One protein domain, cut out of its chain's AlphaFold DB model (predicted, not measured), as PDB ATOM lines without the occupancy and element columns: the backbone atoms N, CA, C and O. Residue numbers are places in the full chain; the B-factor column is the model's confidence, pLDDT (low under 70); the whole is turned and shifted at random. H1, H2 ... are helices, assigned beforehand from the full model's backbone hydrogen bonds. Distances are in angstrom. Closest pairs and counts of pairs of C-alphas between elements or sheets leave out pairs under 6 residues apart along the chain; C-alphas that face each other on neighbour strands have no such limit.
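Overview. This is residues 287 to 447 and 474 to 503 of the 968 residues of an uncharacterized protein of Wallemia hederae (UniProt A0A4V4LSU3). One long helix, H6, makes the long axis: it begins packed on H4, at the side of a cluster of crossed helices H1 to H5, and its last residues, 435 to 447, stick out free. In the cluster H5 crosses the hairpin of H1 and H2, H4 makes a second hairpin with H5, and H3 packs on H1; farther along H6, the short helices H8 and H9 pack on it, with H7 at the corner by H8. The printed part has 191 residues with nine named helices, H1 to H9 in chain order, and no named strand: the class is all helix. It is only just compact, close to loose, with a radius of gyration of the C-alphas of 19.1 A, and spans 72 by 41 by 29 A.

Arrangement. H6, residues 410 to 447, touches H4, residues 365 to 379, with residues 411 to 419 alone; the closest C-alphas, of Pro 373 and Ala 415, are 4.6 A apart, at a steep tilt of 52 degrees. H6 touches H8, residues 484 to 489, and H9, residues 494 to 501; the closest C-alphas are Val 427 to Phe 489 and Val 427 to Gly 494, each 5.7 A. H7, residues 477 to 480, and H8 only just touch, only at the corner, with 3 pairs of C-alphas within 8 A. The hub is H5, residues 392 to 404. It touches H4 at a shallow tilt of 18 degrees, opposite ways, a hairpin, with C-alphas 379 and 394 closest at 5.2 A. It touches H1, residues 296 to 315, at a steep tilt of 55 degrees, with C-alphas 309 and 401 closest at 5.1 A. H1 and H2, residues 322 to 339, form a hairpin at 11 degrees, with C-alphas 310 and 329 closest at 5.9 A. H3, residues 353 to 360, touches H1 with C-alphas 301 and 359 closest at 6.1 A. H1 and H6 are apart. Every O i to N i+4 pair is within hydrogen-bond range in H1, H2, H3 and H6; H4 has 6 of 11, H5 8 of 9, H9 3 of 4, H8 0 of 2 but 3 of 3 O i to N i+3 pairs, and H7 is too short for an i+4 pair.

Along the chain. H6 is 54.9 A long, from C-alpha 410 at (-2.222, -51.096, 31.917) to C-alpha 447 at (38.348, -43.438, 68.144). H1, 28.5 A, begins at C-alpha 296 (12.447, -65.567, 16.397). H2 measures 25.8 A, H4 21.6 A and H5 18.2 A.

Size, cuts and confidence. The C-alphas farthest apart, of Gln 354 and Lys 447, are 72.4 A apart. Residues 448 to 473 are not printed, with 27.2 A between C-alphas 447 and 474. The links H2 to H3 and H4 to H5 are long. Mean pLDDT of the printed part is 72.4; it is under 70 in 66 residues, among them 425 to 447 and 474 to 500.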
ATOM      1  N   VAL A 287      25.260 -59.597  30.691       34.47
ATOM      2  CA  VAL A 287      23.947 -59.815  31.336       34.47
ATOM      3  C   VAL A 287      22.746 -59.439  30.457       34.47
ATOM      4  O   VAL A 287      21.668 -59.116  30.954       34.47
ATOM      5  N   ILE A 288      22.861 -59.655  29.144       37.31
ATOM      6  CA  ILE A 288      21.691 -59.941  28.281       37.31
ATOM      7  C   ILE A 288      21.300 -61.430  28.488       37.31
ATOM      8  O   ILE A 288      21.101 -62.197  27.549       37.31
ATOM      9  N   SER A 289      21.309 -61.865  29.757       29.56
ATOM     10  CA  SER A 289      21.503 -63.266  30.176       29.56
ATOM     11  C   SER A 289      20.567 -63.716  31.302       29.56
ATOM     12  O   SER A 289      20.628 -64.864  31.729       29.56
ATOM     13  N   SER A 290      19.614 -62.872  31.708       41.53
ATOM     14  CA  SER A 290      18.245 -63.379  31.815       41.53
ATOM     15  C   SER A 290      17.741 -63.517  30.378       41.53
ATOM     16  O   SER A 290      17.218 -62.552  29.813       41.53
ATOM     17  N   GLU A 291      18.029 -64.651  29.736       47.25
ATOM     18  CA  GLU A 291      17.723 -64.819  28.316       47.25
ATOM     19  C   GLU A 291      16.210 -64.733  28.106       47.25
ATOM     20  O   GLU A 291      15.434 -65.552  28.596       47.25
ATOM     21  N   LEU A 292      15.785 -63.694  27.389       58.62
ATOM     22  CA  LEU A 292      14.402 -63.513  26.985       58.62
ATOM     23  C   LEU A 292      14.156 -64.479  25.815       58.62
ATOM     24  O   LEU A 292      14.308 -64.098  24.656       58.62
ATOM     25  N   GLU A 293      13.886 -65.750  26.141       62.56
ATOM     26  CA  GLU A 293      13.707 -66.886  25.215       62.56
ATOM     27  C   GLU A 293      12.429 -66.751  24.363       62.56
ATOM     28  O   GLU A 293      11.470 -67.518  24.447       62.56
ATOM     29  N   LEU A 294      12.413 -65.719  23.525       74.56
ATOM     30  CA  LEU A 294      11.402 -65.472  22.513       74.56
ATOM     31  C   LEU A 294      11.679 -66.331  21.278       74.56
ATOM     32  O   LEU A 294      12.815 -66.437  20.813       74.56
ATOM     33  N   SER A 295      10.615 -66.876  20.684       80.62
ATOM     34  CA  SER A 295      10.687 -67.374  19.309       80.62
ATOM     35  C   SER A 295      11.096 -66.235  18.372       80.62
ATOM     36  O   SER A 295      10.600 -65.114  18.502       80.62
ATOM     37  N   VAL A 296      11.949 -66.536  17.389       79.81
ATOM     38  CA  VAL A 296      12.447 -65.567  16.397       79.81
ATOM     39  C   VAL A 296      11.296 -64.833  15.695       79.81
ATOM     40  O   VAL A 296      11.390 -63.630  15.470       79.81
ATOM     41  N   GLU A 297      10.180 -65.516  15.418       78.25
ATOM     42  CA  GLU A 297       8.980 -64.901  14.825       78.25
ATOM     43  C   GLU A 297       8.368 -63.811  15.728       78.25
ATOM     44  O   GLU A 297       7.957 -62.758  15.242       78.25
ATOM     45  N   VAL A 298       8.356 -64.032  17.047       82.94
ATOM     46  CA  VAL A 298       7.821 -63.087  18.041       82.94
ATOM     47  C   VAL A 298       8.783 -61.916  18.245       82.94
ATOM     48  O   VAL A 298       8.343 -60.767  18.297       82.94
ATOM     49  N   SER A 299      10.095 -62.168  18.283       84.25
ATOM     50  CA  SER A 299      11.099 -61.096  18.322       84.25
ATOM     51  C   SER A 299      11.019 -60.196  17.085       84.25
ATOM     52  O   SER A 299      11.068 -58.974  17.218       84.25
ATOM     53  N   ILE A 300      10.825 -60.770  15.889       83.62
ATOM     54  CA  ILE A 300      10.623 -59.995  14.654       83.62
ATOM     55  C   ILE A 300       9.318 -59.190  14.725       83.62
ATOM     56  O   ILE A 300       9.320 -58.019  14.349       83.62
ATOM     57  N   ALA A 301       8.226 -59.754  15.258       85.00
ATOM     58  CA  ALA A 301       6.972 -59.019  15.451       85.00
ATOM     59  C   ALA A 301       7.159 -57.771  16.335       85.00
ATOM     60  O   ALA A 301       6.757 -56.672  15.942       85.00
ATOM     61  N   PHE A 302       7.825 -57.916  17.487       88.50
ATOM     62  CA  PHE A 302       8.138 -56.791  18.373       88.50
ATOM     63  C   PHE A 302       9.082 -55.768  17.724       88.50
ATOM     64  O   PHE A 302       8.853 -54.568  17.859       88.50
ATOM     65  N   ALA A 303      10.111 -56.212  16.999       87.94
ATOM     66  CA  ALA A 303      11.071 -55.315  16.355       87.94
ATOM     67  C   ALA A 303      10.450 -54.522  15.185       87.94
ATOM     68  O   ALA A 303      10.708 -53.326  15.041       87.94
ATOM     69  N   CYS A 304       9.569 -55.144  14.395       87.94
ATOM     70  CA  CYS A 304       8.778 -54.456  13.372       87.94
ATOM     71  C   CYS A 304       7.793 -53.450  13.989       87.94
ATOM     72  O   CYS A 304       7.683 -52.332  13.489       87.94
ATOM     73  N   ALA A 305       7.121 -53.805  15.092       89.38
ATOM     74  CA  ALA A 305       6.240 -52.886  15.817       89.38
ATOM     75  C   ALA A 305       7.001 -51.696  16.429       89.38
ATOM     76  O   ALA A 305       6.512 -50.571  16.375       89.38
ATOM     77  N   ALA A 306       8.213 -51.919  16.947       90.38
ATOM     78  CA  ALA A 306       9.095 -50.860  17.439       90.38
ATOM     79  C   ALA A 306       9.568 -49.924  16.313       90.38
ATOM     80  O   ALA A 306       9.630 -48.710  16.497       90.38
ATOM     81  N   LYS A 307       9.869 -50.466  15.126       89.69
ATOM     82  CA  LYS A 307      10.225 -49.652  13.956       89.69
ATOM     83  C   LYS A 307       9.044 -48.800  13.483       89.69
ATOM     84  O   LYS A 307       9.233 -47.618  13.208       89.69
ATOM     85  N   LEU A 308       7.833 -49.364  13.463       88.81
ATOM     86  CA  LEU A 308       6.622 -48.613  13.127       88.81
ATOM     87  C   LEU A 308       6.313 -47.526  14.163       88.81
ATOM     88  O   LEU A 308       6.092 -46.383  13.789       88.81
ATOM     89  N   SER A 309       6.391 -47.831  15.461       90.06
ATOM     90  CA  SER A 309       6.116 -46.841  16.511       90.06
ATOM     91  C   SER A 309       7.119 -45.683  16.545       90.06
ATOM     92  O   SER A 309       6.787 -44.591  17.006       90.06
ATOM     93  N   VAL A 310       8.333 -45.896  16.028       90.81
ATOM     94  CA  VAL A 310       9.293 -44.831  15.722       90.81
ATOM     95  C   VAL A 310       8.846 -44.017  14.510       90.81
ATOM     96  O   VAL A 310       8.792 -42.796  14.611       90.81
ATOM     97  N   MET A 311       8.473 -44.648  13.393       87.69
ATOM     98  CA  MET A 311       7.983 -43.934  12.203       87.69
ATOM     99  C   MET A 311       6.759 -43.055  12.523       87.69
ATOM    100  O   MET A 311       6.775 -41.869  12.195       87.69
ATOM    101  N   ASP A 312       5.783 -43.588  13.263       86.31
ATOM    102  CA  ASP A 312       4.593 -42.884  13.765       86.31
ATOM    103  C   ASP A 312       4.935 -41.615  14.576       86.31
ATOM    104  O   ASP A 312       4.269 -40.586  14.460       86.31
ATOM    105  N   VAL A 313       5.969 -41.672  15.426       88.81
ATOM    106  CA  VAL A 313       6.413 -40.533  16.252       88.81
ATOM    107  C   VAL A 313       7.217 -39.525  15.421       88.81
ATOM    108  O   VAL A 313       7.077 -38.316  15.609       88.81
ATOM    109  N   LEU A 314       8.015 -39.998  14.463       88.81
ATOM    110  CA  LEU A 314       8.829 -39.156  13.581       88.81
ATOM    111  C   LEU A 314       8.027 -38.476  12.467       88.81
ATOM    112  O   LEU A 314       8.455 -37.440  11.954       88.81
ATOM    113  N   GLU A 315       6.868 -39.009  12.091       85.50
ATOM    114  CA  GLU A 315       5.915 -38.302  11.233       85.50
ATOM    115  C   GLU A 315       5.421 -37.019  11.919       85.50
ATOM    116  O   GLU A 315       5.458 -35.945  11.317       85.50
ATOM    117  N   ARG A 316       5.084 -37.125  13.214       83.25
ATOM    118  CA  ARG A 316       4.559 -36.045  14.072       83.25
ATOM    119  C   ARG A 316       5.606 -34.992  14.469       83.25
ATOM    120  O   ARG A 316       5.245 -33.981  15.077       83.25
ATOM    121  N   ALA A 317       6.882 -35.218  14.149       85.56
ATOM    122  CA  ALA A 317       7.999 -34.363  14.538       85.56
ATOM    123  C   ALA A 317       7.996 -33.009  13.790       85.56
ATOM    124  O   ALA A 317       8.012 -32.991  12.550       85.56
ATOM    125  N   PRO A 318       8.067 -31.861  14.495       85.25
ATOM    126  CA  PRO A 318       8.216 -30.555  13.855       85.25
ATOM    127  C   PRO A 318       9.491 -30.474  13.001       85.25
ATOM    128  O   PRO A 318      10.551 -30.945  13.425       85.25
ATOM    129  N   PRO A 319       9.452 -29.820  11.823       81.81
ATOM    130  CA  PRO A 319      10.564 -29.842  10.868       81.81
ATOM    131  C   PRO A 319      11.872 -29.255  11.423       81.81
ATOM    132  O   PRO A 319      12.944 -29.657  10.985       81.81
ATOM    133  N   ALA A 320      11.799 -28.352  12.406       82.75
ATOM    134  CA  ALA A 320      12.967 -27.751  13.056       82.75
ATOM    135  C   ALA A 320      13.644 -28.649  14.115       82.75
ATOM    136  O   ALA A 320      14.797 -28.408  14.453       82.75
ATOM    137  N   GLN A 321      12.945 -29.659  14.648       85.81
ATOM    138  CA  GLN A 321      13.456 -30.570  15.689       85.81
ATOM    139  C   GLN A 321      13.717 -31.990  15.167       85.81
ATOM    140  O   GLN A 321      14.301 -32.813  15.873       85.81
ATOM    141  N   ARG A 322      13.260 -32.292  13.944       87.44
ATOM    142  CA  ARG A 322      13.167 -33.647  13.395       87.44
ATOM    143  C   ARG A 322      14.465 -34.452  13.492       87.44
ATOM    144  O   ARG A 322      14.398 -35.596  13.911       87.44
ATOM    145  N   GLU A 323      15.624 -33.860  13.204       89.00
ATOM    146  CA  GLU A 323      16.930 -34.540  13.315       89.00
ATOM    147  C   GLU A 323      17.227 -35.028  14.750       89.00
ATOM    148  O   GLU A 323      17.793 -36.103  14.952       89.00
ATOM    149  N   HIS A 324      16.826 -34.257  15.769       87.56
ATOM    150  CA  HIS A 324      17.014 -34.630  17.172       87.56
ATOM    151  C   HIS A 324      16.046 -35.752  17.575       87.56
ATOM    152  O   HIS A 324      16.450 -36.701  18.248       87.56
ATOM    153  N   TRP A 325      14.788 -35.682  17.122       90.00
ATOM    154  CA  TRP A 325      13.810 -36.752  17.340       90.00
ATOM    155  C   TRP A 325      14.251 -38.046  16.644       90.00
ATOM    156  O   TRP A 325      14.228 -39.105  17.266       90.00
ATOM    157  N   GLU A 326      14.705 -37.960  15.387       90.69
ATOM    158  CA  GLU A 326      15.240 -39.087  14.612       90.69
ATOM    159  C   GLU A 326      16.371 -39.775  15.385       90.69
ATOM    160  O   GLU A 326      16.300 -40.986  15.583       90.69
ATOM    161  N   ARG A 327      17.322 -39.004  15.936       89.12
ATOM    162  CA  ARG A 327      18.414 -39.510  16.786       89.12
ATOM    163  C   ARG A 327      17.916 -40.262  18.028       89.12
ATOM    164  O   ARG A 327      18.230 -41.445  18.162       89.12
ATOM    165  N   GLU A 328      17.111 -39.632  18.896       87.69
ATOM    166  CA  GLU A 328      16.600 -40.292  20.117       87.69
ATOM    167  C   GLU A 328      15.803 -41.566  19.802       87.69
ATOM    168  O   GLU A 328      15.946 -42.583  20.489       87.69
ATOM    169  N   CYS A 329      14.966 -41.523  18.764       89.75
ATOM    170  CA  CYS A 329      14.135 -42.649  18.361       89.75
ATOM    171  C   CYS A 329      14.961 -43.792  17.743       89.75
ATOM    172  O   CYS A 329      14.657 -44.956  18.014       89.75
ATOM    173  N   THR A 330      16.033 -43.507  16.989       89.06
ATOM    174  CA  THR A 330      16.971 -44.553  16.538       89.06
ATOM    175  C   THR A 330      17.787 -45.134  17.690       89.06
ATOM    176  O   THR A 330      17.883 -46.357  17.795       89.06
ATOM    177  N   ASP A 331      18.279 -44.304  18.617       86.94
ATOM    178  CA  ASP A 331      19.001 -44.767  19.810       86.94
ATOM    179  C   ASP A 331      18.112 -45.669  20.681       86.94
ATOM    180  O   ASP A 331      18.584 -46.630  21.295       86.94
ATOM    181  N   TRP A 332      16.814 -45.362  20.767       89.38
ATOM    182  CA  TRP A 332      15.806 -46.195  21.427       89.38
ATOM    183  C   TRP A 332      15.581 -47.523  20.697       89.38
ATOM    184  O   TRP A 332      15.645 -48.588  21.319       89.38
ATOM    185  N   LEU A 333      15.379 -47.479  19.379       88.94
ATOM    186  CA  LEU A 333      15.114 -48.664  18.565       88.94
ATOM    187  C   LEU A 333      16.300 -49.635  18.559       88.94
ATOM    188  O   LEU A 333      16.098 -50.842  18.684       88.94
ATOM    189  N   GLU A 334      17.533 -49.125  18.523       86.00
ATOM    190  CA  GLU A 334      18.741 -49.933  18.706       86.00
ATOM    191  C   GLU A 334      18.765 -50.654  20.061       86.00
ATOM    192  O   GLU A 334      19.151 -51.824  20.127       86.00
ATOM    193  N   ARG A 335      18.365 -49.989  21.154       85.62
ATOM    194  CA  ARG A 335      18.313 -50.599  22.497       85.62
ATOM    195  C   ARG A 335      17.278 -51.726  22.565       85.62
ATOM    196  O   ARG A 335      17.578 -52.784  23.116       85.62
ATOM    197  N   VAL A 336      16.105 -51.535  21.958       86.75
ATOM    198  CA  VAL A 336      15.059 -52.569  21.858       86.75
ATOM    199  C   VAL A 336      15.519 -53.742  20.979       86.75
ATOM    200  O   VAL A 336      15.407 -54.896  21.393       86.75
ATOM    201  N   ALA A 337      16.116 -53.473  19.815       84.94
ATOM    202  CA  ALA A 337      16.620 -54.499  18.897       84.94
ATOM    203  C   ALA A 337      17.730 -55.370  19.528       84.94
ATOM    204  O   ALA A 337      17.707 -56.596  19.398       84.94
ATOM    205  N   LYS A 338      18.640 -54.759  20.303       84.50
ATOM    206  CA  LYS A 338      19.701 -55.463  21.054       84.50
ATOM    207  C   LYS A 338      19.142 -56.413  22.121       84.50
ATOM    208  O   LYS A 338      19.682 -57.502  22.290       84.50
ATOM    209  N   ILE A 339      18.045 -56.053  22.796       82.06
ATOM    210  CA  ILE A 339      17.344 -56.945  23.743       82.06
ATOM    211  C   ILE A 339      16.649 -58.101  23.011       82.06
ATOM    212  O   ILE A 339      16.675 -59.234  23.483       82.06
ATOM    213  N   LEU A 340      16.072 -57.829  21.839       82.19
ATOM    214  CA  LEU A 340      15.421 -58.831  20.986       82.19
ATOM    215  C   LEU A 340      16.400 -59.739  20.222       82.19
ATOM    216  O   LEU A 340      15.950 -60.663  19.544       82.19
ATOM    217  N   LYS A 341      17.717 -59.498  20.339       82.88
ATOM    218  CA  LYS A 341      18.796 -60.195  19.615       82.88
ATOM    219  C   LYS A 341      18.618 -60.157  18.085       82.88
ATOM    220  O   LYS A 341      18.889 -61.143  17.402       82.88
ATOM    221  N   ILE A 342      18.151 -59.024  17.553       80.56
ATOM    222  CA  ILE A 342      17.938 -58.795  16.115       80.56
ATOM    223  C   ILE A 342      18.797 -57.621  15.641       80.56
ATOM    224  O   ILE A 342      18.798 -56.555  16.257       80.56
ATOM    225  N   ASP A 343      19.473 -57.793  14.506       75.12
ATOM    226  CA  ASP A 343      20.184 -56.710  13.828       75.12
ATOM    227  C   ASP A 343      19.177 -55.718  13.227       75.12
ATOM    228  O   ASP A 343      18.395 -56.071  12.342       75.12
ATOM    229  N   TYR A 344      19.196 -54.464  13.690       70.56
ATOM    230  CA  TYR A 344      18.271 -53.406  13.254       70.56
ATOM    231  C   TYR A 344      18.239 -53.224  11.722       70.56
ATOM    232  O   TYR A 344      17.165 -53.057  11.139       70.56
ATOM    233  N   GLU A 345      19.395 -53.340  11.060       72.44
ATOM    234  CA  GLU A 345      19.532 -53.230   9.599       72.44
ATOM    235  C   GLU A 345      18.797 -54.338   8.819       72.44
ATOM    236  O   GLU A 345      18.511 -54.165   7.636       72.44
ATOM    237  N   SER A 346      18.449 -55.458   9.467       74.19
ATOM    238  CA  SER A 346      17.695 -56.564   8.852       74.19
ATOM    239  C   SER A 346      16.173 -56.355   8.826       74.19
ATOM    240  O   SER A 346      15.453 -57.135   8.198       74.19
ATOM    241  N   LEU A 347      15.660 -55.315   9.496       76.81
ATOM    242  CA  LEU A 347      14.224 -55.049   9.591       76.81
ATOM    243  C   LEU A 347      13.672 -54.413   8.303       76.81
ATOM    244  O   LEU A 347      14.295 -53.485   7.773       76.81
ATOM    245  N   PRO A 348      12.468 -54.814   7.840       75.88
ATOM    246  CA  PRO A 348      11.860 -54.288   6.616       75.88
ATOM    247  C   PRO A 348      11.786 -52.752   6.642       75.88
ATOM    248  O   PRO A 348      11.602 -52.180   7.721       75.88
ATOM    249  N   PRO A 349      11.966 -52.060   5.500       70.44
ATOM    250  CA  PRO A 349      12.058 -50.600   5.471       70.44
ATOM    251  C   PRO A 349      10.769 -49.936   5.969       70.44
ATOM    252  O   PRO A 349      10.845 -49.072   6.835       70.44
ATOM    253  N   GLU A 350       9.617 -50.411   5.492       73.81
ATOM    254  CA  GLU A 350       8.285 -49.886   5.809       73.81
ATOM    255  C   GLU A 350       7.363 -51.051   6.233       73.81
ATOM    256  O   GLU A 350       6.906 -51.820   5.384       73.81
ATOM    257  N   PRO A 351       7.129 -51.259   7.541       73.62
ATOM    258  CA  PRO A 351       6.229 -52.300   8.031       73.62
ATOM    259  C   PRO A 351       4.775 -51.799   8.135       73.62
ATOM    260  O   PRO A 351       4.473 -50.884   8.892       73.62
ATOM    261  N   THR A 352       3.837 -52.424   7.421       77.88
ATOM    262  CA  THR A 352       2.415 -52.021   7.424       77.88
ATOM    263  C   THR A 352       1.691 -52.396   8.727       77.88
ATOM    264  O   THR A 352       1.759 -53.554   9.152       77.88
ATOM    265  N   HIS A 353       0.890 -51.484   9.306       75.94
ATOM    266  CA  HIS A 353       0.095 -51.742  10.528       75.94
ATOM    267  C   HIS A 353      -0.722 -53.049  10.462       75.94
ATOM    268  O   HIS A 353      -0.719 -53.825  11.414       75.94
ATOM    269  N   GLN A 354      -1.387 -53.326   9.331       75.19
ATOM    270  CA  GLN A 354      -2.212 -54.532   9.146       75.19
ATOM    271  C   GLN A 354      -1.399 -55.834   9.255       75.19
ATOM    272  O   GLN A 354      -1.867 -56.812   9.842       75.19
ATOM    273  N   ALA A 355      -0.165 -55.847   8.740       75.69
ATOM    274  CA  ALA A 355       0.721 -57.001   8.845       75.69
ATOM    275  C   ALA A 355       1.103 -57.243  10.311       75.69
ATOM    276  O   ALA A 355       0.922 -58.352  10.817       75.69
ATOM    277  N   ILE A 356       1.529 -56.199  11.029       79.06
ATOM    278  CA  ILE A 356       1.872 -56.302  12.456       79.06
ATOM    279  C   ILE A 356       0.667 -56.732  13.302       79.06
ATOM    280  O   ILE A 356       0.836 -57.585  14.167       79.06
ATOM    281  N   GLN A 357      -0.547 -56.245  13.027       79.50
ATOM    282  CA  GLN A 357      -1.761 -56.686  13.732       79.50
ATOM    283  C   GLN A 357      -2.025 -58.196  13.568       79.50
ATOM    284  O   GLN A 357      -2.418 -58.859  14.528       79.50
ATOM    285  N   SER A 358      -1.747 -58.769  12.390       77.50
ATOM    286  CA  SER A 358      -1.852 -60.224  12.183       77.50
ATOM    287  C   SER A 358      -0.776 -61.028  12.927       77.50
ATOM    288  O   SER A 358      -1.070 -62.105  13.451       77.50
ATOM    289  N   LEU A 359       0.447 -60.493  13.060       75.12
ATOM    290  CA  LEU A 359       1.484 -61.108  13.898       75.12
ATOM    291  C   LEU A 359       1.160 -60.957  15.394       75.12
ATOM    292  O   LEU A 359       1.365 -61.904  16.147       75.12
ATOM    293  N   ALA A 360       0.599 -59.823  15.823       76.50
ATOM    294  CA  ALA A 360       0.213 -59.563  17.211       76.50
ATOM    295  C   ALA A 360      -0.792 -60.601  17.739       76.50
ATOM    296  O   ALA A 360      -0.633 -61.110  18.848       76.50
ATOM    297  N   ALA A 361      -1.759 -61.005  16.907       75.00
ATOM    298  CA  ALA A 361      -2.707 -62.079  17.219       75.00
ATOM    299  C   ALA A 361      -2.050 -63.463  17.433       75.00
ATOM    300  O   ALA A 361      -2.695 -64.370  17.960       75.00
ATOM    301  N   THR A 362      -0.780 -63.631  17.046       77.00
ATOM    302  CA  THR A 362       0.012 -64.860  17.230       77.00
ATOM    303  C   THR A 362       0.836 -64.838  18.531       77.00
ATOM    304  O   THR A 362       1.343 -65.879  18.950       77.00
ATOM    305  N   ILE A 363       0.977 -63.686  19.205       81.75
ATOM    306  CA  ILE A 363       1.810 -63.554  20.414       81.75
ATOM    307  C   ILE A 363       1.040 -64.045  21.663       81.75
ATOM    308  O   ILE A 363      -0.068 -63.570  21.930       81.75
ATOM    309  N   PRO A 364       1.600 -64.966  22.477       81.75
ATOM    310  CA  PRO A 364       0.977 -65.387  23.731       81.75
ATOM    311  C   PRO A 364       0.885 -64.237  24.744       81.75
ATOM    312  O   PRO A 364       1.857 -63.528  24.997       81.75
ATOM    313  N   LYS A 365      -0.274 -64.088  25.396       79.94
ATOM    314  CA  LYS A 365      -0.523 -62.988  26.350       79.94
ATOM    315  C   LYS A 365       0.436 -62.987  27.542       79.94
ATOM    316  O   LYS A 365       0.766 -61.916  28.046       79.94
ATOM    317  N   ASP A 366       0.910 -64.156  27.964       77.50
ATOM    318  CA  ASP A 366       1.859 -64.295  29.072       77.50
ATOM    319  C   ASP A 366       3.211 -63.642  28.742       77.50
ATOM    320  O   ASP A 366       3.802 -62.970  29.590       77.50
ATOM    321  N   THR A 367       3.648 -63.731  27.479       82.00
ATOM    322  CA  THR A 367       4.867 -63.091  26.957       82.00
ATOM    323  C   THR A 367       4.831 -61.568  27.108       82.00
ATOM    324  O   THR A 367       5.858 -60.946  27.371       82.00
ATOM    325  N   HIS A 368       3.652 -60.938  27.035       83.62
ATOM    326  CA  HIS A 368       3.529 -59.492  27.249       83.62
ATOM    327  C   HIS A 368       3.925 -59.078  28.679       83.62
ATOM    328  O   HIS A 368       4.384 -57.958  28.890       83.62
ATOM    329  N   SER A 369       3.784 -59.971  29.666       78.44
ATOM    330  CA  SER A 369       4.108 -59.662  31.065       78.44
ATOM    331  C   SER A 369       5.610 -59.665  31.375       78.44
ATOM    332  O   SER A 369       6.029 -58.970  32.299       78.44
ATOM    333  N   SER A 370       6.421 -60.395  30.598       78.38
ATOM    334  CA  SER A 370       7.881 -60.468  30.763       78.38
ATOM    335  C   SER A 370       8.639 -59.499  29.855       78.38
ATOM    336  O   SER A 370       9.636 -58.924  30.284       78.38
ATOM    337  N   VAL A 371       8.158 -59.269  28.628       82.94
ATOM    338  CA  VAL A 371       8.837 -58.412  27.639       82.94
ATOM    339  C   VAL A 371       8.724 -56.919  27.981       82.94
ATOM    340  O   VAL A 371       9.707 -56.184  27.878       82.94
ATOM    341  N   VAL A 372       7.547 -56.446  28.411       85.75
ATOM    342  CA  VAL A 372       7.298 -55.001  28.594       85.75
ATOM    343  C   VAL A 372       8.186 -54.358  29.679       85.75
ATOM    344  O   VAL A 372       8.730 -53.287  29.407       85.75
ATOM    345  N   PRO A 373       8.450 -54.978  30.850       84.19
ATOM    346  CA  PRO A 373       9.442 -54.465  31.803       84.19
ATOM    347  C   PRO A 373      10.856 -54.335  31.219       84.19
ATOM    348  O   PRO A 373      11.522 -53.323  31.446       84.19
ATOM    349  N   SER A 374      11.304 -55.306  30.415       81.69
ATOM    350  CA  SER A 374      12.604 -55.240  29.730       81.69
ATOM    351  C   SER A 374      12.668 -54.069  28.746       81.69
ATOM    352  O   SER A 374      13.683 -53.377  28.680       81.69
ATOM    353  N   PHE A 375      11.577 -53.799  28.026       86.50
ATOM    354  CA  PHE A 375      11.470 -52.665  27.108       86.50
ATOM    355  C   PHE A 375      11.409 -51.307  27.827       86.50
ATOM    356  O   PHE A 375      12.077 -50.368  27.398       86.50
ATOM    357  N   VAL A 376      10.684 -51.182  28.945       85.75
ATOM    358  CA  VAL A 376      10.669 -49.942  29.750       85.75
ATOM    359  C   VAL A 376      12.058 -49.636  30.320       85.75
ATOM    360  O   VAL A 376      12.504 -48.490  30.276       85.75
ATOM    361  N   MET A 377      12.790 -50.662  30.763       79.00
ATOM    362  CA  MET A 377      14.191 -50.525  31.170       79.00
ATOM    363  C   MET A 377      15.105 -50.122  29.995       79.00
ATOM    364  O   MET A 377      16.059 -49.370  30.190       79.00
ATOM    365  N   ALA A 378      14.804 -50.576  28.772       78.25
ATOM    366  CA  ALA A 378      15.504 -50.169  27.549       78.25
ATOM    367  C   ALA A 378      15.266 -48.695  27.191       78.25
ATOM    368  O   ALA A 378      16.181 -48.030  26.700       78.25
ATOM    369  N   SER A 379      14.060 -48.172  27.452       84.38
ATOM    370  CA  SER A 379      13.704 -46.775  27.175       84.38
ATOM    371  C   SER A 379      14.578 -45.763  27.916       84.38
ATOM    372  O   SER A 379      14.776 -44.670  27.387       84.38
ATOM    373  N   LEU A 380      15.150 -46.131  29.069       79.12
ATOM    374  CA  LEU A 380      16.058 -45.288  29.853       79.12
ATOM    375  C   LEU A 380      17.272 -44.853  29.013       79.12
ATOM    376  O   LEU A 380      18.214 -45.617  28.786       79.12
ATOM    377  N   SER A 381      17.210 -43.619  28.518       66.81
ATOM    378  CA  SER A 381      18.191 -43.000  27.634       66.81
ATOM    379  C   SER A 381      19.455 -42.600  28.384       66.81
ATOM    380  O   SER A 381      19.458 -42.473  29.609       66.81
ATOM    381  N   ARG A 382      20.541 -42.411  27.633       63.97
ATOM    382  CA  ARG A 382      21.865 -42.044  28.146       63.97
ATOM    383  C   ARG A 382      22.564 -41.090  27.193       63.97
ATOM    384  O   ARG A 382      23.257 -41.526  26.276       63.97
ATOM    385  N   HIS A 383      22.429 -39.800  27.460       53.31
ATOM    386  CA  HIS A 383      23.240 -38.777  26.808       53.31
ATOM    387  C   HIS A 383      24.570 -38.608  27.554       53.31
ATOM    388  O   HIS A 383      24.593 -38.635  28.776       53.31
ATOM    389  N   ASN A 384      25.678 -38.488  26.815       46.44
ATOM    390  CA  ASN A 384      27.005 -37.995  27.241       46.44
ATOM    391  C   ASN A 384      27.399 -38.133  28.738       46.44
ATOM    392  O   ASN A 384      27.642 -37.137  29.410       46.44
ATOM    393  N   GLU A 385      27.526 -39.370  29.234       46.84
ATOM    394  CA  GLU A 385      27.907 -39.721  30.627       46.84
ATOM    395  C   GLU A 385      26.952 -39.239  31.747       46.84
ATOM    396  O   GLU A 385      27.208 -39.507  32.923       46.84
ATOM    397  N   ASP A 386      25.817 -38.624  31.403       50.88
ATOM    398  CA  ASP A 386      24.794 -38.169  32.346       50.88
ATOM    399  C   ASP A 386      23.912 -39.306  32.908       50.88
ATOM    400  O   ASP A 386      23.912 -40.467  32.477       50.88
ATOM    401  N   LEU A 387      23.138 -38.933  33.929       60.38
ATOM    402  CA  LEU A 387      22.206 -39.789  34.664       60.38
ATOM    403  C   LEU A 387      21.064 -40.265  33.735       60.38
ATOM    404  O   LEU A 387      20.593 -39.468  32.924       60.38
ATOM    405  N   PRO A 388      20.594 -41.525  33.834       66.38
ATOM    406  CA  PRO A 388      19.652 -42.095  32.870       66.38
ATOM    407  C   PRO A 388      18.295 -41.373  32.859       66.38
ATOM    408  O   PRO A 388      17.774 -40.997  33.908       66.38
ATOM    409  N   GLU A 389      17.702 -41.221  31.673       76.38
ATOM    410  CA  GLU A 389      16.510 -40.387  31.453       76.38
ATOM    411  C   GLU A 389      15.346 -41.165  30.831       76.38
ATOM    412  O   GLU A 389      15.536 -41.907  29.871       76.38
ATOM    413  N   TYR A 390      14.118 -40.958  31.312       84.69
ATOM    414  CA  TYR A 390      12.918 -41.521  30.685       84.69
ATOM    415  C   TYR A 390      12.269 -40.463  29.782       84.69
ATOM    416  O   TYR A 390      11.342 -39.765  30.185       84.69
ATOM    417  N   THR A 391      12.816 -40.276  28.577       88.31
ATOM    418  CA  THR A 391      12.412 -39.165  27.693       88.31
ATOM    419  C   THR A 391      10.992 -39.354  27.164       88.31
ATOM    420  O   THR A 391      10.523 -40.484  26.984       88.31
ATOM    421  N   ALA A 392      10.291 -38.251  26.876       90.69
ATOM    422  CA  ALA A 392       8.918 -38.311  26.379       90.69
ATOM    423  C   ALA A 392       8.807 -39.058  25.037       90.69
ATOM    424  O   ALA A 392       7.818 -39.760  24.827       90.69
ATOM    425  N   LEU A 393       9.838 -38.993  24.181       91.19
ATOM    426  CA  LEU A 393       9.945 -39.804  22.960       91.19
ATOM    427  C   LEU A 393      10.037 -41.300  23.285       91.19
ATOM    428  O   LEU A 393       9.263 -42.090  22.750       91.19
ATOM    429  N   SER A 394      10.902 -41.693  24.227       90.38
ATOM    430  CA  SER A 394      11.042 -43.100  24.640       90.38
ATOM    431  C   SER A 394       9.761 -43.692  25.252       90.38
ATOM    432  O   SER A 394       9.555 -44.908  25.191       90.38
ATOM    433  N   ARG A 395       8.885 -42.843  25.817       91.00
ATOM    434  CA  ARG A 395       7.536 -43.211  26.271       91.00
ATOM    435  C   ARG A 395       6.536 -43.271  25.114       91.00
ATOM    436  O   ARG A 395       5.778 -44.234  25.036       91.00
ATOM    437  N   ALA A 396       6.560 -42.300  24.200       91.12
ATOM    438  CA  ALA A 396       5.695 -42.262  23.016       91.12
ATOM    439  C   ALA A 396       5.904 -43.489  22.111       91.12
ATOM    440  O   ALA A 396       4.948 -44.181  21.760       91.12
ATOM    441  N   CYS A 397       7.159 -43.829  21.800       91.81
ATOM    442  CA  CYS A 397       7.493 -45.028  21.028       91.81
ATOM    443  C   CYS A 397       7.050 -46.317  21.743       91.81
ATOM    444  O   CYS A 397       6.632 -47.264  21.077       91.81
ATOM    445  N   MET A 398       7.068 -46.347  23.084       91.25
ATOM    446  CA  MET A 398       6.566 -47.478  23.872       91.25
ATOM    447  C   MET A 398       5.039 -47.598  23.816       91.25
ATOM    448  O   MET A 398       4.517 -48.674  23.530       91.25
ATOM    449  N   ARG A 399       4.314 -46.497  24.056       90.75
ATOM    450  CA  ARG A 399       2.843 -46.473  24.030       90.75
ATOM    451  C   ARG A 399       2.321 -46.856  22.645       90.75
ATOM    452  O   ARG A 399       1.430 -47.698  22.539       90.75
ATOM    453  N   ASN A 400       2.937 -46.319  21.592       89.31
ATOM    454  CA  ASN A 400       2.577 -46.638  20.215       89.31
ATOM    455  C   ASN A 400       2.928 -48.094  19.850       89.31
ATOM    456  O   ASN A 400       2.053 -48.774  19.327       89.31
ATOM    457  N   LEU A 401       4.099 -48.632  20.233       91.25
ATOM    458  CA  LEU A 401       4.454 -50.057  20.038       91.25
ATOM    459  C   LEU A 401       3.385 -50.989  20.625       91.25
ATOM    460  O   LEU A 401       2.936 -51.931  19.969       91.25
ATOM    461  N   LEU A 402       2.973 -50.723  21.867       90.38
ATOM    462  CA  LEU A 402       1.994 -51.550  22.572       90.38
ATOM    463  C   LEU A 402       0.591 -51.394  21.977       90.38
ATOM    464  O   LEU A 402      -0.107 -52.394  21.823       90.38
ATOM    465  N   SER A 403       0.218 -50.183  21.553       87.56
ATOM    466  CA  SER A 403      -1.022 -49.924  20.813       87.56
ATOM    467  C   SER A 403      -1.069 -50.682  19.477       87.56
ATOM    468  O   SER A 403      -2.050 -51.375  19.199       87.56
ATOM    469  N   THR A 404       0.008 -50.653  18.676       86.94
ATOM    470  CA  THR A 404       0.101 -51.399  17.405       86.94
ATOM    471  C   THR A 404      -0.057 -52.909  17.613       86.94
ATOM    472  O   THR A 404      -0.709 -53.575  16.808       86.94
ATOM    473  N   LEU A 405       0.498 -53.446  18.707       87.06
ATOM    474  CA  LEU A 405       0.385 -54.859  19.091       87.06
ATOM    475  C   LEU A 405      -0.889 -55.194  19.894       87.06
ATOM    476  O   LEU A 405      -1.040 -56.329  20.344       87.06
ATOM    477  N   GLN A 406      -1.805 -54.238  20.090       86.12
ATOM    478  CA  GLN A 406      -3.037 -54.396  20.881       86.12
ATOM    479  C   GLN A 406      -2.791 -54.871  22.334       86.12
ATOM    480  O   GLN A 406      -3.645 -55.501  22.966       86.12
ATOM    481  N   ILE A 407      -1.615 -54.558  22.888       87.31
ATOM    482  CA  ILE A 407      -1.229 -54.878  24.263       87.31
ATOM    483  C   ILE A 407      -1.807 -53.796  25.191       87.31
ATOM    484  O   ILE A 407      -1.559 -52.610  24.973       87.31
ATOM    485  N   PRO A 408      -2.568 -54.157  26.244       84.69
ATOM    486  CA  PRO A 408      -3.223 -53.169  27.094       84.69
ATOM    487  C   PRO A 408      -2.200 -52.309  27.844       84.69
ATOM    488  O   PRO A 408      -1.363 -52.826  28.584       84.69
ATOM    489  N   LEU A 409      -2.335 -50.985  27.725       85.00
ATOM    490  CA  LEU A 409      -1.440 -49.972  28.313       85.00
ATOM    491  C   LEU A 409      -1.351 -50.043  29.853       85.00
ATOM    492  O   LEU A 409      -0.379 -49.601  30.459       85.00
ATOM    493  N   GLN A 410      -2.297 -50.725  30.500       81.88
ATOM    494  CA  GLN A 410      -2.222 -51.096  31.917       81.88
ATOM    495  C   GLN A 410      -0.971 -51.947  32.251       81.88
ATOM    496  O   GLN A 410      -0.449 -51.868  33.364       81.88
ATOM    497  N   LEU A 411      -0.440 -52.722  31.290       83.69
ATOM    498  CA  LEU A 411       0.838 -53.436  31.426       83.69
ATOM    499  C   LEU A 411       2.049 -52.497  31.315       83.69
ATOM    500  O   LEU A 411       3.009 -52.695  32.058       83.69
ATOM    501  N   LEU A 412       1.988 -51.456  30.471       88.00
ATOM    502  CA  LEU A 412       3.008 -50.398  30.440       88.00
ATOM    503  C   LEU A 412       3.087 -49.712  31.802       88.00
ATOM    504  O   LEU A 412       4.161 -49.647  32.388       88.00
ATOM    505  N   ARG A 413       1.939 -49.303  32.357       82.25
ATOM    506  CA  ARG A 413       1.872 -48.686  33.687       82.25
ATOM    507  C   ARG A 413       2.459 -49.590  34.775       82.25
ATOM    508  O   ARG A 413       3.241 -49.125  35.602       82.25
ATOM    509  N   LYS A 414       2.134 -50.889  34.764       81.94
ATOM    510  CA  LYS A 414       2.706 -51.860  35.713       81.94
ATOM    511  C   LYS A 414       4.229 -51.977  35.568       81.94
ATOM    512  O   LYS A 414       4.925 -51.997  36.580       81.94
ATOM    513  N   ALA A 415       4.742 -51.999  34.338       84.06
ATOM    514  CA  ALA A 415       6.172 -52.045  34.041       84.06
ATOM    515  C   ALA A 415       6.914 -50.742  34.411       84.06
ATOM    516  O   ALA A 415       8.011 -50.812  34.965       84.06
ATOM    517  N   GLU A 416       6.313 -49.569  34.175       85.62
ATOM    518  CA  GLU A 416       6.801 -48.269  34.665       85.62
ATOM    519  C   GLU A 416       6.917 -48.287  36.199       85.62
ATOM    520  O   GLU A 416       7.978 -47.967  36.732       85.62
ATOM    521  N   CYS A 417       5.879 -48.738  36.915       80.50
ATOM    522  CA  CYS A 417       5.894 -48.829  38.381       80.50
ATOM    523  C   CYS A 417       6.950 -49.827  38.895       80.50
ATOM    524  O   CYS A 417       7.706 -49.504  39.806       80.50
ATOM    525  N   GLN A 418       7.063 -51.018  38.294       78.12
ATOM    526  CA  GLN A 418       8.093 -52.007  38.657       78.12
ATOM    527  C   GLN A 418       9.520 -51.509  38.378       78.12
ATOM    528  O   GLN A 418      10.447 -51.814  39.130       78.12
ATOM    529  N   THR A 419       9.703 -50.713  37.322       80.38
ATOM    530  CA  THR A 419      10.983 -50.060  37.019       80.38
ATOM    531  C   THR A 419      11.293 -48.983  38.059       80.38
ATOM    532  O   THR A 419      12.390 -48.981  38.619       80.38
ATOM    533  N   ALA A 420      10.313 -48.137  38.401       78.12
ATOM    534  CA  ALA A 420      10.441 -47.119  39.441       78.12
ATOM    535  C   ALA A 420      10.774 -47.715  40.817       78.12
ATOM    536  O   ALA A 420      11.723 -47.255  41.450       78.12
ATOM    537  N   THR A 421      10.076 -48.766  41.270       75.12
ATOM    538  CA  THR A 421      10.400 -49.428  42.546       75.12
ATOM    539  C   THR A 421      11.787 -50.049  42.537       75.12
ATOM    540  O   THR A 421      12.502 -49.916  43.526       75.12
ATOM    541  N   THR A 422      12.205 -50.669  41.431       73.75
ATOM    542  CA  THR A 422      13.546 -51.265  41.315       73.75
ATOM    543  C   THR A 422      14.637 -50.196  41.408       73.75
ATOM    544  O   THR A 422      15.589 -50.349  42.175       73.75
ATOM    545  N   ILE A 423      14.486 -49.077  40.693       74.06
ATOM    546  CA  ILE A 423      15.406 -47.929  40.762       74.06
ATOM    547  C   ILE A 423      15.407 -47.317  42.172       74.06
ATOM    548  O   ILE A 423      16.466 -47.092  42.755       74.06
ATOM    549  N   TRP A 424      14.226 -47.098  42.752       72.19
ATOM    550  CA  TRP A 424      14.070 -46.501  44.077       72.19
ATOM    551  C   TRP A 424      14.695 -47.355  45.184       72.19
ATOM    552  O   TRP A 424      15.471 -46.838  45.984       72.19
ATOM    553  N   MET A 425      14.408 -48.661  45.214       67.00
ATOM    554  CA  MET A 425      14.970 -49.592  46.199       67.00
ATOM    555  C   MET A 425      16.487 -49.709  46.044       67.00
ATOM    556  O   MET A 425      17.207 -49.501  47.016       67.00
ATOM    557  N   THR A 426      16.991 -49.942  44.826       67.12
ATOM    558  CA  THR A 426      18.441 -50.094  44.606       67.12
ATOM    559  C   THR A 426      19.230 -48.847  45.005       67.12
ATOM    560  O   THR A 426      20.284 -48.978  45.630       67.12
ATOM    561  N   VAL A 427      18.733 -47.636  44.737       65.75
ATOM    562  CA  VAL A 427      19.393 -46.412  45.222       65.75
ATOM    563  C   VAL A 427      19.196 -46.212  46.727       65.75
ATOM    564  O   VAL A 427      20.161 -45.838  47.393       65.75
ATOM    565  N   LYS A 428      18.006 -46.471  47.291       65.12
ATOM    566  CA  LYS A 428      17.749 -46.322  48.738       65.12
ATOM    567  C   LYS A 428      18.635 -47.260  49.563       65.12
ATOM    568  O   LYS A 428      19.189 -46.825  50.568       65.12
ATOM    569  N   ASP A 429      18.875 -48.483  49.098       65.06
ATOM    570  CA  ASP A 429      19.801 -49.427  49.733       65.06
ATOM    571  C   ASP A 429      21.266 -48.976  49.619       65.06
ATOM    572  O   ASP A 429      22.017 -49.053  50.596       65.06
ATOM    573  N   ASN A 430      21.677 -48.422  48.471       62.03
ATOM    574  CA  ASN A 430      23.013 -47.839  48.324       62.03
ATOM    575  C   ASN A 430      23.205 -46.621  49.248       62.03
ATOM    576  O   ASN A 430      24.178 -46.602  50.004       62.03
ATOM    577  N   LEU A 431      22.252 -45.679  49.267       59.53
ATOM    578  CA  LEU A 431      22.198 -44.527  50.182       59.53
ATOM    579  C   LEU A 431      22.276 -44.959  51.648       59.53
ATOM    580  O   LEU A 431      23.126 -44.459  52.386       59.53
ATOM    581  N   ASN A 432      21.442 -45.918  52.059       64.12
ATOM    582  CA  ASN A 432      21.462 -46.480  53.407       64.12
ATOM    583  C   ASN A 432      22.854 -47.032  53.730       64.12
ATOM    584  O   ASN A 432      23.449 -46.623  54.729       64.12
ATOM    585  N   SER A 433      23.416 -47.873  52.855       64.94
ATOM    586  CA  SER A 433      24.727 -48.490  53.071       64.94
ATOM    587  C   SER A 433      25.870 -47.468  53.134       64.94
ATOM    588  O   SER A 433      26.784 -47.624  53.944       64.94
ATOM    589  N   ASP A 434      25.840 -46.402  52.331       60.69
ATOM    590  CA  ASP A 434      26.841 -45.332  52.377       60.69
ATOM    591  C   ASP A 434      26.645 -44.429  53.604       60.69
ATOM    592  O   ASP A 434      27.634 -44.015  54.218       60.69
ATOM    593  N   SER A 435      25.404 -44.227  54.062       57.84
ATOM    594  CA  SER A 435      25.119 -43.586  55.350       57.84
ATOM    595  C   SER A 435      25.640 -44.425  56.526       57.84
ATOM    596  O   SER A 435      26.204 -43.870  57.467       57.84
ATOM    597  N   GLU A 436      25.545 -45.757  56.470       61.19
ATOM    598  CA  GLU A 436      26.064 -46.671  57.496       61.19
ATOM    599  C   GLU A 436      27.593 -46.744  57.485       61.19
ATOM    600  O   GLU A 436      28.222 -46.684  58.547       61.19
ATOM    601  N   LYS A 437      28.218 -46.778  56.302       60.62
ATOM    602  CA  LYS A 437      29.675 -46.624  56.139       60.62
ATOM    603  C   LYS A 437      30.132 -45.273  56.697       60.62
ATOM    604  O   LYS A 437      31.093 -45.222  57.459       60.62
ATOM    605  N   ALA A 438      29.408 -44.186  56.427       52.91
ATOM    606  CA  ALA A 438      29.703 -42.870  56.990       52.91
ATOM    607  C   ALA A 438      29.487 -42.809  58.517       52.91
ATOM    608  O   ALA A 438      30.323 -42.244  59.223       52.91
ATOM    609  N   ARG A 439      28.416 -43.409  59.057       52.50
ATOM    610  CA  ARG A 439      28.106 -43.476  60.503       52.50
ATOM    611  C   ARG A 439      29.155 -44.316  61.255       52.50
ATOM    612  O   ARG A 439      29.681 -43.858  62.273       52.50
ATOM    613  N   SER A 440      29.537 -45.480  60.729       55.91
ATOM    614  CA  SER A 440      30.593 -46.340  61.294       55.91
ATOM    615  C   SER A 440      31.972 -45.677  61.218       55.91
ATOM    616  O   SER A 440      32.610 -45.515  62.265       55.91
ATOM    617  N   MET A 441      32.370 -45.147  60.052       50.41
ATOM    618  CA  MET A 441      33.582 -44.331  59.910       50.41
ATOM    619  C   MET A 441      33.564 -43.099  60.817       50.41
ATOM    620  O   MET A 441      34.621 -42.706  61.294       50.41
ATOM    621  N   ARG A 442      32.411 -42.484  61.118       46.94
ATOM    622  CA  ARG A 442      32.319 -41.373  62.085       46.94
ATOM    623  C   ARG A 442      32.586 -41.846  63.517       46.94
ATOM    624  O   ARG A 442      33.248 -41.124  64.260       46.94
ATOM    625  N   SER A 443      32.166 -43.063  63.877       51.69
ATOM    626  CA  SER A 443      32.493 -43.684  65.172       51.69
ATOM    627  C   SER A 443      33.985 -44.025  65.288       51.69
ATOM    628  O   SER A 443      34.619 -43.692  66.291       51.69
ATOM    629  N   ASP A 444      34.593 -44.587  64.239       59.62
ATOM    630  CA  ASP A 444      36.031 -44.873  64.201       59.62
ATOM    631  C   ASP A 444      36.858 -43.590  64.078       59.62
ATOM    632  O   ASP A 444      37.913 -43.474  64.697       59.62
ATOM    633  N   LYS A 445      36.327 -42.550  63.428       50.22
ATOM    634  CA  LYS A 445      36.882 -41.192  63.454       50.22
ATOM    635  C   LYS A 445      36.774 -40.550  64.845       50.22
ATOM    636  O   LYS A 445      37.557 -39.663  65.169       50.22
ATOM    637  N   GLN A 446      35.891 -41.022  65.722       51.97
ATOM    638  CA  GLN A 446      35.873 -40.616  67.130       51.97
ATOM    639  C   GLN A 446      36.880 -41.417  67.982       51.97
ATOM    640  O   GLN A 446      37.378 -40.903  68.986       51.97
ATOM    641  N   LYS A 447      37.261 -42.632  67.551       53.22
ATOM    642  CA  LYS A 447      38.348 -43.438  68.144       53.22
ATOM    643  C   LYS A 447      39.736 -42.950  67.694       53.22
ATOM    644  O   LYS A 447      40.597 -42.738  68.546       53.22
ATOM    645  N   PRO A 474      32.661 -50.616  43.414       35.03
ATOM    646  CA  PRO A 474      33.232 -51.821  42.795       35.03
ATOM    647  C   PRO A 474      32.724 -53.165  43.344       35.03
ATOM    648  O   PRO A 474      32.863 -54.176  42.664       35.03
ATOM    649  N   ALA A 475      32.159 -53.194  44.557       37.81
ATOM    650  CA  ALA A 475      31.703 -54.429  45.200       37.81
ATOM    651  C   ALA A 475      30.285 -54.867  44.784       37.81
ATOM    652  O   ALA A 475      30.002 -56.063  44.787       37.81
ATOM    653  N   LEU A 476      29.406 -53.923  44.422       37.53
ATOM    654  CA  LEU A 476      28.017 -54.203  44.016       37.53
ATOM    655  C   LEU A 476      27.795 -54.074  42.505       37.53
ATOM    656  O   LEU A 476      26.827 -54.628  41.984       37.53
ATOM    657  N   ALA A 477      28.725 -53.437  41.785       35.28
ATOM    658  CA  ALA A 477      28.723 -53.395  40.326       35.28
ATOM    659  C   ALA A 477      28.470 -54.767  39.653       35.28
ATOM    660  O   ALA A 477      27.682 -54.787  38.714       35.28
ATOM    661  N   PRO A 478      29.008 -55.923  40.109       37.09
ATOM    662  CA  PRO A 478      28.746 -57.211  39.455       37.09
ATOM    663  C   PRO A 478      27.274 -57.661  39.440       37.09
ATOM    664  O   PRO A 478      26.899 -58.411  38.547       37.09
ATOM    665  N   LEU A 479      26.437 -57.208  40.386       31.70
ATOM    666  CA  LEU A 479      24.997 -57.518  40.390       31.70
ATOM    667  C   LEU A 479      24.188 -56.627  39.433       31.70
ATOM    668  O   LEU A 479      23.102 -57.013  39.012       31.70
ATOM    669  N   PHE A 480      24.698 -55.433  39.117       34.75
ATOM    670  CA  PHE A 480      23.931 -54.380  38.445       34.75
ATOM    671  C   PHE A 480      24.550 -53.866  37.141       34.75
ATOM    672  O   PHE A 480      23.870 -53.147  36.415       34.75
ATOM    673  N   ALA A 481      25.780 -54.250  36.780       34.22
ATOM    674  CA  ALA A 481      26.463 -53.926  35.512       34.22
ATOM    675  C   ALA A 481      25.845 -54.652  34.296       34.22
ATOM    676  O   ALA A 481      26.546 -55.132  33.410       34.22
ATOM    677  N   ALA A 482      24.522 -54.774  34.310       35.38
ATOM    678  CA  ALA A 482      23.777 -55.886  33.765       35.38
ATOM    679  C   ALA A 482      22.755 -55.382  32.748       35.38
ATOM    680  O   ALA A 482      22.944 -55.471  31.540       35.38
ATOM    681  N   LEU A 483      21.740 -54.702  33.272       40.88
ATOM    682  CA  LEU A 483      21.025 -53.659  32.559       40.88
ATOM    683  C   LEU A 483      21.879 -52.394  32.724       40.88
ATOM    684  O   LEU A 483      22.043 -51.949  33.864       40.88
ATOM    685  N   PRO A 484      22.449 -51.802  31.653       44.94
ATOM    686  CA  PRO A 484      23.429 -50.726  31.792       44.94
ATOM    687  C   PRO A 484      22.950 -49.568  32.677       44.94
ATOM    688  O   PRO A 484      23.750 -49.029  33.443       44.94
ATOM    689  N   ALA A 485      21.654 -49.235  32.616       42.38
ATOM    690  CA  ALA A 485      20.995 -48.238  33.460       42.38
ATOM    691  C   ALA A 485      21.106 -48.538  34.971       42.38
ATOM    692  O   ALA A 485      21.526 -47.660  35.726       42.38
ATOM    693  N   LEU A 486      20.821 -49.772  35.411       41.78
ATOM    694  CA  LEU A 486      20.914 -50.173  36.827       41.78
ATOM    695  C   LEU A 486      22.345 -50.075  37.368       41.78
ATOM    696  O   LEU A 486      22.550 -49.674  38.512       41.78
ATOM    697  N   GLY A 487      23.341 -50.353  36.525       51.31
ATOM    698  CA  GLY A 487      24.752 -50.297  36.911       51.31
ATOM    699  C   GLY A 487      25.208 -48.912  37.362       51.31
ATOM    700  O   GLY A 487      26.153 -48.821  38.133       51.31
ATOM    701  N   PHE A 488      24.519 -47.848  36.935       52.97
ATOM    702  CA  PHE A 488      24.773 -46.476  37.379       52.97
ATOM    703  C   PHE A 488      24.113 -46.166  38.726       52.97
ATOM    704  O   PHE A 488      24.766 -45.602  39.605       52.97
ATOM    705  N   PHE A 489      22.864 -46.604  38.925       51.25
ATOM    706  CA  PHE A 489      22.158 -46.506  40.209       51.25
ATOM    707  C   PHE A 489      22.859 -47.282  41.342       51.25
ATOM    708  O   PHE A 489      22.756 -46.894  42.502       51.25
ATOM    709  N   ALA A 490      23.629 -48.322  40.999       49.41
ATOM    710  CA  ALA A 490      24.505 -49.066  41.908       49.41
ATOM    711  C   ALA A 490      25.894 -48.426  42.153       49.41
ATOM    712  O   ALA A 490      26.739 -49.015  42.831       49.41
ATOM    713  N   THR A 491      26.158 -47.237  41.602       52.06
ATOM    714  CA  THR A 491      27.336 -46.419  41.942       52.06
ATOM    715  C   THR A 491      26.939 -45.228  42.815       52.06
ATOM    716  O   THR A 491      25.764 -44.883  42.910       52.06
ATOM    717  N   GLY A 492      27.915 -44.532  43.409       45.59
ATOM    718  CA  GLY A 492      27.648 -43.349  44.240       45.59
ATOM    719  C   GLY A 492      27.016 -42.155  43.500       45.59
ATOM    720  O   GLY A 492      26.571 -41.215  44.152       45.59
ATOM    721  N   GLY A 493      26.897 -42.203  42.164       52.56
ATOM    722  CA  GLY A 493      26.068 -41.271  41.388       52.56
ATOM    723  C   GLY A 493      24.554 -41.514  41.522       52.56
ATOM    724  O   GLY A 493      23.767 -40.601  41.275       52.56
ATOM    725  N   GLY A 494      24.127 -42.706  41.962       53.78
ATOM    726  CA  GLY A 494      22.717 -43.095  42.076       53.78
ATOM    727  C   GLY A 494      21.882 -42.182  42.983       53.78
ATOM    728  O   GLY A 494      20.728 -41.899  42.675       53.78
ATOM    729  N   ALA A 495      22.480 -41.643  44.050       54.19
ATOM    730  CA  ALA A 495      21.829 -40.683  44.945       54.19
ATOM    731  C   ALA A 495      21.391 -39.399  44.213       54.19
ATOM    732  O   ALA A 495      20.253 -38.950  44.348       54.19
ATOM    733  N   ILE A 496      22.284 -38.843  43.389       55.69
ATOM    734  CA  ILE A 496      22.022 -37.653  42.563       55.69
ATOM    735  C   ILE A 496      21.022 -38.008  41.449       55.69
ATOM    736  O   ILE A 496      20.154 -37.206  41.106       55.69
ATOM    737  N   ALA A 497      21.078 -39.246  40.943       59.66
ATOM    738  CA  ALA A 497      20.163 -39.761  39.928       59.66
ATOM    739  C   ALA A 497      18.691 -39.681  40.343       59.66
ATOM    740  O   ALA A 497      17.866 -39.310  39.515       59.66
ATOM    741  N   ILE A 498      18.351 -39.963  41.607       60.28
ATOM    742  CA  ILE A 498      16.963 -39.843  42.081       60.28
ATOM    743  C   ILE A 498      16.473 -38.391  42.050       60.28
ATOM    744  O   ILE A 498      15.383 -38.142  41.534       60.28
ATOM    745  N   GLY A 499      17.271 -37.441  42.549       59.12
ATOM    746  CA  GLY A 499      16.895 -36.021  42.570       59.12
ATOM    747  C   GLY A 499      16.775 -35.396  41.176       59.12
ATOM    748  O   GLY A 499      15.985 -34.477  40.971       59.12
ATOM    749  N   VAL A 500      17.515 -35.918  40.194       65.88
ATOM    750  CA  VAL A 500      17.419 -35.465  38.798       65.88
ATOM    751  C   VAL A 500      16.302 -36.188  38.038       65.88
ATOM    752  O   VAL A 500      15.540 -35.531  37.328       65.88
ATOM    753  N   MET A 501      16.145 -37.510  38.191       71.56
ATOM    754  CA  MET A 501      15.058 -38.251  37.539       71.56
ATOM    755  C   MET A 501      13.693 -37.794  38.043       71.56
ATOM    756  O   MET A 501      12.895 -37.325  37.241       71.56
ATOM    757  N   PHE A 502      13.423 -37.905  39.346       70.94
ATOM    758  CA  PHE A 502      12.073 -37.760  39.909       70.94
ATOM    759  C   PHE A 502      11.725 -36.324  40.352       70.94
ATOM    760  O   PHE A 502      10.600 -36.061  40.789       70.94
ATOM    761  N   GLY A 503      12.668 -35.390  40.204       65.00
ATOM    762  CA  GLY A 503      12.575 -34.013  40.688       65.00
ATOM    763  C   GLY A 503      13.100 -33.890  42.113       65.00
ATOM    764  O   GLY A 503      13.657 -34.847  42.647       65.00
TER     765      GLY A 503